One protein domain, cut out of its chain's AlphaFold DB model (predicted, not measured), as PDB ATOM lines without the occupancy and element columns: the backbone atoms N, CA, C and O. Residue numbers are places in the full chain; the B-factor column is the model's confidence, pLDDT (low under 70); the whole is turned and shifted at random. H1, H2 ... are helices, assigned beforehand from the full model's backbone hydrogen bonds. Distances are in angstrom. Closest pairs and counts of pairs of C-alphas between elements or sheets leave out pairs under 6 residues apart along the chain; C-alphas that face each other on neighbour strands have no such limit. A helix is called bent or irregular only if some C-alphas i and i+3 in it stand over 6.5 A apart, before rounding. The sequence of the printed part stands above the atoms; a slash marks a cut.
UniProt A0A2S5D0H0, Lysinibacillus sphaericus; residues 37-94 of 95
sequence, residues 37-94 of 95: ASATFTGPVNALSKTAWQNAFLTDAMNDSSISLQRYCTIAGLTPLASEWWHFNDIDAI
ATOM      1  N   ALA A  37      -2.711  40.514  12.185       96.81
ATOM      2  CA  ALA A  37      -3.039  41.874  12.597       96.81
ATOM      3  C   ALA A  37      -2.470  42.230  13.981       96.81
ATOM      4  O   ALA A  37      -2.286  43.414  14.262       96.81
ATOM      5  N   SER A  38      -2.163  41.241  14.832       97.81
ATOM      6  CA  SER A  38      -1.552  41.471  16.146       97.81
ATOM      7  C   SER A  38      -0.019  41.412  16.153       97.81
ATOM      8  O   SER A  38       0.586  41.671  17.195       97.81
ATOM      9  N   ALA A  39       0.615  41.142  15.006       98.31
ATOM     10  CA  ALA A  39       2.060  40.963  14.903       98.31
ATOM     11  C   ALA A  39       2.852  42.230  15.260       98.31
ATOM     12  O   ALA A  39       2.643  43.300  14.685       98.31
ATOM     13  N   THR A  40       3.830  42.079  16.156       98.56
ATOM     14  CA  THR A  40       4.763  43.142  16.554       98.56
ATOM     15  C   THR A  40       5.779  43.433  15.457       98.56
ATOM     16  O   THR A  40       6.028  44.592  15.124       98.56
ATOM     17  N   PHE A  41       6.387  42.380  14.903       98.69
ATOM     18  CA  PHE A  41       7.482  42.484  13.938       98.69
ATOM     19  C   PHE A  41       7.104  41.874  12.589       98.69
ATOM     20  O   PHE A  41       6.279  40.967  12.504       98.69
ATOM     21  N   THR A  42       7.751  42.339  11.523       98.38
ATOM     22  CA  THR A  42       7.542  41.837  10.151       98.38
ATOM     23  C   THR A  42       8.063  40.415   9.932       98.38
ATOM     24  O   THR A  42       7.837  39.827   8.876       98.38
ATOM     25  N   GLY A  43       8.760  39.847  10.918       97.25
ATOM     26  CA  GLY A  43       9.328  38.511  10.857       97.25
ATOM     27  C   GLY A  43       9.619  37.920  12.237       97.25
ATOM     28  O   GLY A  43       9.420  38.577  13.262       97.25
ATOM     29  N   PRO A  44      10.089  36.662  12.274       97.56
ATOM     30  CA  PRO A  44      10.362  35.966  13.522       97.56
ATOM     31  C   PRO A  44      11.511  36.620  14.294       97.56
ATOM     32  O   PRO A  44      12.535  37.000  13.727       97.56
ATOM     33  N   VAL A  45      11.362  36.667  15.616       98.19
ATOM     34  CA  VAL A  45      12.394  37.096  16.566       98.19
ATOM     35  C   VAL A  45      12.553  36.003  17.617       98.19
ATOM     36  O   VAL A  45      11.568  35.425  18.071       98.19
ATOM     37  N   ASN A  46      13.794  35.697  18.001       97.56
ATOM     38  CA  ASN A  46      14.063  34.704  19.037       97.56
ATOM     39  C   ASN A  46      13.504  35.174  20.393       97.56
ATOM     40  O   ASN A  46      14.068  36.078  21.007       97.56
ATOM     41  N   ALA A  47      12.445  34.513  20.866       96.38
ATOM     42  CA  ALA A  47      11.748  34.839  22.112       96.38
ATOM     43  C   ALA A  47      12.600  34.654  23.385       96.38
ATOM     44  O   ALA A  47      12.253  35.190  24.431       96.38
ATOM     45  N   LEU A  48      13.716  33.921  23.301       96.25
ATOM     46  CA  LEU A  48      14.650  33.698  24.411       96.25
ATOM     47  C   LEU A  48      15.860  34.643  24.377       96.25
ATOM     48  O   LEU A  48      16.757  34.543  25.212       96.25
ATOM     49  N   SER A  49      15.929  35.555  23.404       97.06
ATOM     50  CA  SER A  49      17.014  36.531  23.312       97.06
ATOM     51  C   SER A  49      16.610  37.870  23.919       97.06
ATOM     52  O   SER A  49      15.640  38.490  23.489       97.06
ATOM     53  N   LYS A  50      17.432  38.386  24.841       96.62
ATOM     54  CA  LYS A  50      17.231  39.718  25.434       96.62
ATOM     55  C   LYS A  50      17.342  40.875  24.435       96.62
ATOM     56  O   LYS A  50      16.812  41.953  24.690       96.62
ATOM     57  N   THR A  51      18.048  40.673  23.323       97.88
ATOM     58  CA  THR A  51      18.450  41.761  22.418       97.88
ATOM     59  C   THR A  51      18.069  41.541  20.959       97.88
ATOM     60  O   THR A  51      18.113  42.499  20.195       97.88
ATOM     61  N   ALA A  52      17.651  40.338  20.539       98.25
ATOM     62  CA  ALA A  52      17.322  40.077  19.131       98.25
ATOM     63  C   ALA A  52      16.246  41.029  18.577       98.25
ATOM     64  O   ALA A  52      16.351  41.472  17.435       98.25
ATOM     65  N   TRP A  53      15.254  41.386  19.397       98.44
ATOM     66  CA  TRP A  53      14.164  42.292  19.022       98.44
ATOM     67  C   TRP A  53      14.635  43.712  18.667       98.44
ATOM     68  O   TRP A  53      13.967  44.396  17.902       98.44
ATOM     69  N   GLN A  54      15.800  44.148  19.160       98.25
ATOM     70  CA  GLN A  54      16.327  45.498  18.916       98.25
ATOM     71  C   GLN A  54      16.726  45.725  17.452       98.25
ATOM     72  O   GLN A  54      16.803  46.865  17.007       98.25
ATOM     73  N   ASN A  55      16.972  44.643  16.707       97.94
ATOM     74  CA  ASN A  55      17.309  44.685  15.283       97.94
ATOM     75  C   ASN A  55      16.118  44.317  14.382       97.94
ATOM     76  O   ASN A  55      16.290  44.185  13.171       97.94
ATOM     77  N   ALA A  56      14.935  44.088  14.958       98.19
ATOM     78  CA  ALA A  56      13.741  43.708  14.215       98.19
ATOM     79  C   ALA A  56      12.989  44.939  13.686       98.19
ATOM     80  O   ALA A  56      13.055  46.027  14.255       98.19
ATOM     81  N   PHE A  57      12.241  44.752  12.599       98.50
ATOM     82  CA  PHE A  57      11.393  45.793  12.019       98.50
ATOM     83  C   PHE A  57       9.958  45.624  12.508       98.50
ATOM     84  O   PHE A  57       9.411  44.522  12.425       98.50
ATOM     85  N   LEU A  58       9.356  46.702  13.010       98.62
ATOM     86  CA  LEU A  58       7.950  46.719  13.415       98.62
ATOM     87  C   LEU A  58       7.026  46.575  12.200       98.62
ATOM     88  O   LEU A  58       7.383  46.986  11.096       98.62
ATOM     89  N   THR A  59       5.847  45.991  12.405       98.25
ATOM     90  CA  THR A  59       4.791  45.968  11.382       98.25
ATOM     91  C   THR A  59       4.112  47.332  11.254       98.25
ATOM     92  O   THR A  59       4.102  48.118  12.198       98.25
ATOM     93  N   ASP A  60       3.449  47.578  10.122       97.75
ATOM     94  CA  ASP A  60       2.627  48.783   9.928       97.75
ATOM     95  C   ASP A  60       1.404  48.836  10.868       97.75
ATOM     96  O   ASP A  60       0.793  49.890  11.038       97.75
ATOM     97  N   ALA A  61       1.032  47.709  11.490       96.12
ATOM     98  CA  ALA A  61      -0.049  47.643  12.471       96.12
ATOM     99  C   ALA A  61       0.358  48.217  13.841       96.12
ATOM    100  O   ALA A  61      -0.513  48.604  14.622       96.12
ATOM    101  N   MET A  62       1.661  48.303  14.140       98.06
ATOM    102  CA  MET A  62       2.178  48.892  15.378       98.06
ATOM    103  C   MET A  62       1.954  50.407  15.389       98.06
ATOM    104  O   MET A  62       2.748  51.185  14.867       98.06
ATOM    105  N   ASN A  63       0.861  50.831  16.018       97.56
ATOM    106  CA  ASN A  63       0.538  52.241  16.204       97.56
ATOM    107  C   ASN A  63       1.294  52.873  17.392       97.56
ATOM    108  O   ASN A  63       1.883  52.173  18.223       97.56
ATOM    109  N   ASP A  64       1.204  54.197  17.523       97.88
ATOM    110  CA  ASP A  64       1.897  54.975  18.563       97.88
ATOM    111  C   ASP A  64       1.632  54.469  19.993       97.88
ATOM    112  O   ASP A  64       2.544  54.435  20.828       97.88
ATOM    113  N   SER A  65       0.400  54.036  20.281       96.81
ATOM    114  CA  SER A  65       0.007  53.494  21.588       96.81
ATOM    115  C   SER A  65       0.735  52.183  21.899       96.81
ATOM    116  O   SER A  65       1.309  52.023  22.978       96.81
ATOM    117  N   SER A  66       0.759  51.247  20.946       97.62
ATOM    118  CA  SER A  66       1.435  49.950  21.096       97.62
ATOM    119  C   SER A  66       2.959  50.080  21.145       97.62
ATOM    120  O   SER A  66       3.614  49.389  21.925       97.62
ATOM    121  N   ILE A  67       3.530  51.032  20.403       98.50
ATOM    122  CA  ILE A  67       4.956  51.373  20.480       98.50
ATOM    123  C   ILE A  67       5.288  51.952  21.860       98.50
ATOM    124  O   ILE A  67       6.303  51.595  22.463       98.50
ATOM    125  N   SER A  68       4.421  52.812  22.398       97.50
ATOM    126  CA  SER A  68       4.589  53.378  23.741       97.50
ATOM    127  C   SER A  68       4.539  52.300  24.826       97.50
ATOM    128  O   SER A  68       5.382  52.306  25.727       97.50
ATOM    129  N   LEU A  69       3.617  51.337  24.711       97.62
ATOM    130  CA  LEU A  69       3.556  50.164  25.587       97.62
ATOM    131  C   LEU A  69       4.838  49.326  25.492       97.62
ATOM    132  O   LEU A  69       5.444  49.020  26.519       97.62
ATOM    133  N   GLN A  70       5.297  49.019  24.276       98.44
ATOM    134  CA  GLN A  70       6.537  48.272  24.068       98.44
ATOM    135  C   GLN A  70       7.729  48.970  24.726       98.44
ATOM    136  O   GLN A  70       8.514  48.331  25.430       98.44
ATOM    137  N   ARG A  71       7.853  50.290  24.557       98.50
ATOM    138  CA  ARG A  71       8.909  51.081  25.198       98.50
ATOM    139  C   ARG A  71       8.820  51.034  26.723       98.50
ATOM    140  O   ARG A  71       9.841  50.870  27.382       98.50
ATOM    141  N   TYR A  72       7.621  51.172  27.284       98.12
ATOM    142  CA  TYR A  72       7.408  51.086  28.729       98.12
ATOM    143  C   TYR A  72       7.866  49.728  29.287       98.12
ATOM    144  O   TYR A  72       8.662  49.685  30.227       98.12
ATOM    145  N   CYS A  73       7.440  48.626  28.665       98.56
ATOM    146  CA  CYS A  73       7.798  47.268  29.082       98.56
ATOM    147  C   CYS A  73       9.295  46.970  28.905       98.56
ATOM    148  O   CYS A  73       9.911  46.372  29.786       98.56
ATOM    149  N   THR A  74       9.903  47.423  27.806       98.25
ATOM    150  CA  THR A  74      11.337  47.203  27.535       98.25
ATOM    151  C   THR A  74      12.253  48.019  28.442       98.25
ATOM    152  O   THR A  74      13.303  47.523  28.845       98.25
ATOM    153  N   ILE A  75      11.841  49.222  28.858       98.19
ATOM    154  CA  ILE A  75      12.531  49.979  29.919       98.19
ATOM    155  C   ILE A  75      12.491  49.219  31.253       98.19
ATOM    156  O   ILE A  75      13.453  49.275  32.014       98.19
ATOM    157  N   ALA A  76      11.407  48.488  31.524       97.69
ATOM    158  CA  ALA A  76      11.265  47.657  32.718       97.69
ATOM    159  C   ALA A  76      11.997  46.299  32.629       97.69
ATOM    160  O   ALA A  76      11.921  45.514  33.569       97.69
ATOM    161  N   GLY A  77      12.712  46.020  31.533       97.19
ATOM    162  CA  GLY A  77      13.502  44.796  31.355       97.19
ATOM    163  C   GLY A  77      12.771  43.636  30.673       97.19
ATOM    164  O   GLY A  77      13.380  42.592  30.452       97.19
ATOM    165  N   LEU A  78      11.505  43.813  30.288       98.56
ATOM    166  CA  LEU A  78      10.762  42.800  29.536       98.56
ATOM    167  C   LEU A  78      11.124  42.832  28.044       98.56
ATOM    168  O   LEU A  78      11.606  43.837  27.519       98.56
ATOM    169  N   THR A  79      10.845  41.745  27.331       98.56
ATOM    170  CA  THR A  79      11.125  41.627  25.889       98.56
ATOM    171  C   THR A  79       9.854  41.359  25.087       98.56
ATOM    172  O   THR A  79       9.054  40.531  25.512       98.56
ATOM    173  N   PRO A  80       9.618  42.033  23.948       98.50
ATOM    174  CA  PRO A  80       8.411  41.822  23.152       98.50
ATOM    175  C   PRO A  80       8.433  40.476  22.415       98.50
ATOM    176  O   PRO A  80       9.480  40.049  21.919       98.50
ATOM    177  N   LEU A  81       7.268  39.843  22.277       98.19
ATOM    178  CA  LEU A  81       7.081  38.693  21.391       98.19
ATOM    179  C   LEU A  81       6.796  39.154  19.954       98.19
ATOM    180  O   LEU A  81       6.166  40.185  19.725       98.19
ATOM    181  N   ALA A  82       7.244  38.376  18.966       98.38
ATOM    182  CA  ALA A  82       7.091  38.747  17.561       98.38
ATOM    183  C   ALA A  82       5.649  38.693  17.046       98.38
ATOM    184  O   ALA A  82       5.264  39.550  16.251       98.38
ATOM    185  N   SER A  83       4.866  37.710  17.489       97.75
ATOM    186  CA  SER A  83       3.497  37.480  17.019       97.75
ATOM    187  C   SER A  83       2.467  38.429  17.621       97.75
ATOM    188  O   SER A  83       1.385  38.537  17.063       97.75
ATOM    189  N   GLU A  84       2.769  39.088  18.741       98.19
ATOM    190  CA  GLU A  84       1.743  39.667  19.615       98.19
ATOM    191  C   GLU A  84       2.229  40.979  20.248       98.19
ATOM    192  O   GLU A  84       3.072  40.965  21.147       98.19
ATOM    193  N   TRP A  85       1.657  42.117  19.835       98.31
ATOM    194  CA  TRP A  85       2.014  43.453  20.350       98.31
ATOM    195  C   TRP A  85       1.785  43.617  21.862       98.31
ATOM    196  O   TRP A  85       2.354  44.515  22.486       98.31
ATOM    197  N   TRP A  86       0.935  42.769  22.448       97.94
ATOM    198  CA  TRP A  86       0.566  42.773  23.863       97.94
ATOM    199  C   TRP A  86       1.399  41.804  24.716       97.94
ATOM    200  O   TRP A  86       1.319  41.877  25.945       97.94
ATOM    201  N   HIS A  87       2.178  40.897  24.111       98.31
ATOM    202  CA  HIS A  87       2.912  39.859  24.842       98.31
ATOM    203  C   HIS A  87       4.355  40.278  25.101       98.31
ATOM    204  O   HIS A  87       5.119  40.579  24.180       98.31
ATOM    205  N   PHE A  88       4.760  40.195  26.368       98.31
ATOM    206  CA  PHE A  88       6.128  40.454  26.792       98.31
ATOM    207  C   PHE A  88       6.653  39.315  27.665       98.31
ATOM    208  O   PHE A  88       5.967  38.856  28.574       98.31
ATOM    209  N   ASN A  89       7.884  38.882  27.405       97.94
ATOM    210  CA  ASN A  89       8.560  37.857  28.184       97.94
ATOM    211  C   ASN A  89       9.461  38.495  29.242       97.94
ATOM    212  O   ASN A  89      10.271  39.375  28.927       97.94
ATOM    213  N   ASP A  90       9.366  37.981  30.465       97.38
ATOM    214  CA  ASP A  90      10.407  38.105  31.478       97.38
ATOM    215  C   ASP A  90      11.378  36.928  31.318       97.38
ATOM    216  O   ASP A  90      11.142  35.822  31.800       97.38
ATOM    217  N   ILE A  91      12.454  37.152  30.563       96.00
ATOM    218  CA  ILE A  91      13.469  36.121  30.308       96.00
ATOM    219  C   ILE A  91      14.265  35.811  31.584       96.00
ATOM    220  O   ILE A  91      14.788  34.707  31.724       96.00
ATOM    221  N   ASP A  92      14.355  36.755  32.527       94.31
ATOM    222  CA  ASP A  92      15.077  36.544  33.783       94.31
ATOM    223  C   ASP A  92      14.363  35.540  34.697       94.31
ATOM    224  O   ASP A  92      15.027  34.822  35.445       94.31
ATOM    225  N   ALA A  93      13.042  35.402  34.557       95.50
ATOM    226  CA  ALA A  93      12.221  34.432  35.280       95.50
ATOM    227  C   ALA A  93      12.317  32.980  34.767       95.50
ATOM    228  O   ALA A  93      11.671  32.095  35.323       95.50
ATOM    229  N   ILE A  94      13.102  32.701  33.719       89.31
ATOM    230  CA  ILE A  94      13.280  31.337  33.177       89.31
ATOM    231  C   ILE A  94      14.078  30.420  34.141       89.31
ATOM    232  O   ILE A  94      14.196  29.221  33.883       89.31
TER     233      ILE A  94
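This is residues 37 to 94 of the 95 residues of a protein of Lysinibacillus sphaericus (UniProt A0A2S5D0H0). There is little regular structure here: one helix, H2, runs along one side of a body made of loops, with the one-turn H1 apart from it and residues 78 to 88 looping back through the middle. The printed part has 58 residues, with two named helices in the order H1, H2 and no named strand. The class is all helix, though the named elements hold only 16 residues. The whole is compact and rounded, with a radius of gyration of the C-alphas of 10.4 A and spans of 30 by 21 by 17 A.

Residues 37 to 51 have no named element. H1, residues 52 to 55, begins at C-alpha (17.322, 40.077, 19.131); it is neither bent nor irregular, but only just: C-alphas 52 and 55 are 6.0 A apart. H2, residues 64 to 75, is 16.3 A long and ends at C-alpha (12.531, 49.979, 29.919).

H1 and H2 are apart, joined by a short link of 8 residues. Residues 79 to 80 pair briefly with 88 to 89, antiparallel. In H2 every O i to N i+4 pair is within hydrogen-bond range; H1 is too short for one.

The C-alphas farthest apart, of Asp 60 and Ile 94, are 31.0 A apart. The printed part has no cut, and no printed residue is under 70 in pLDDT.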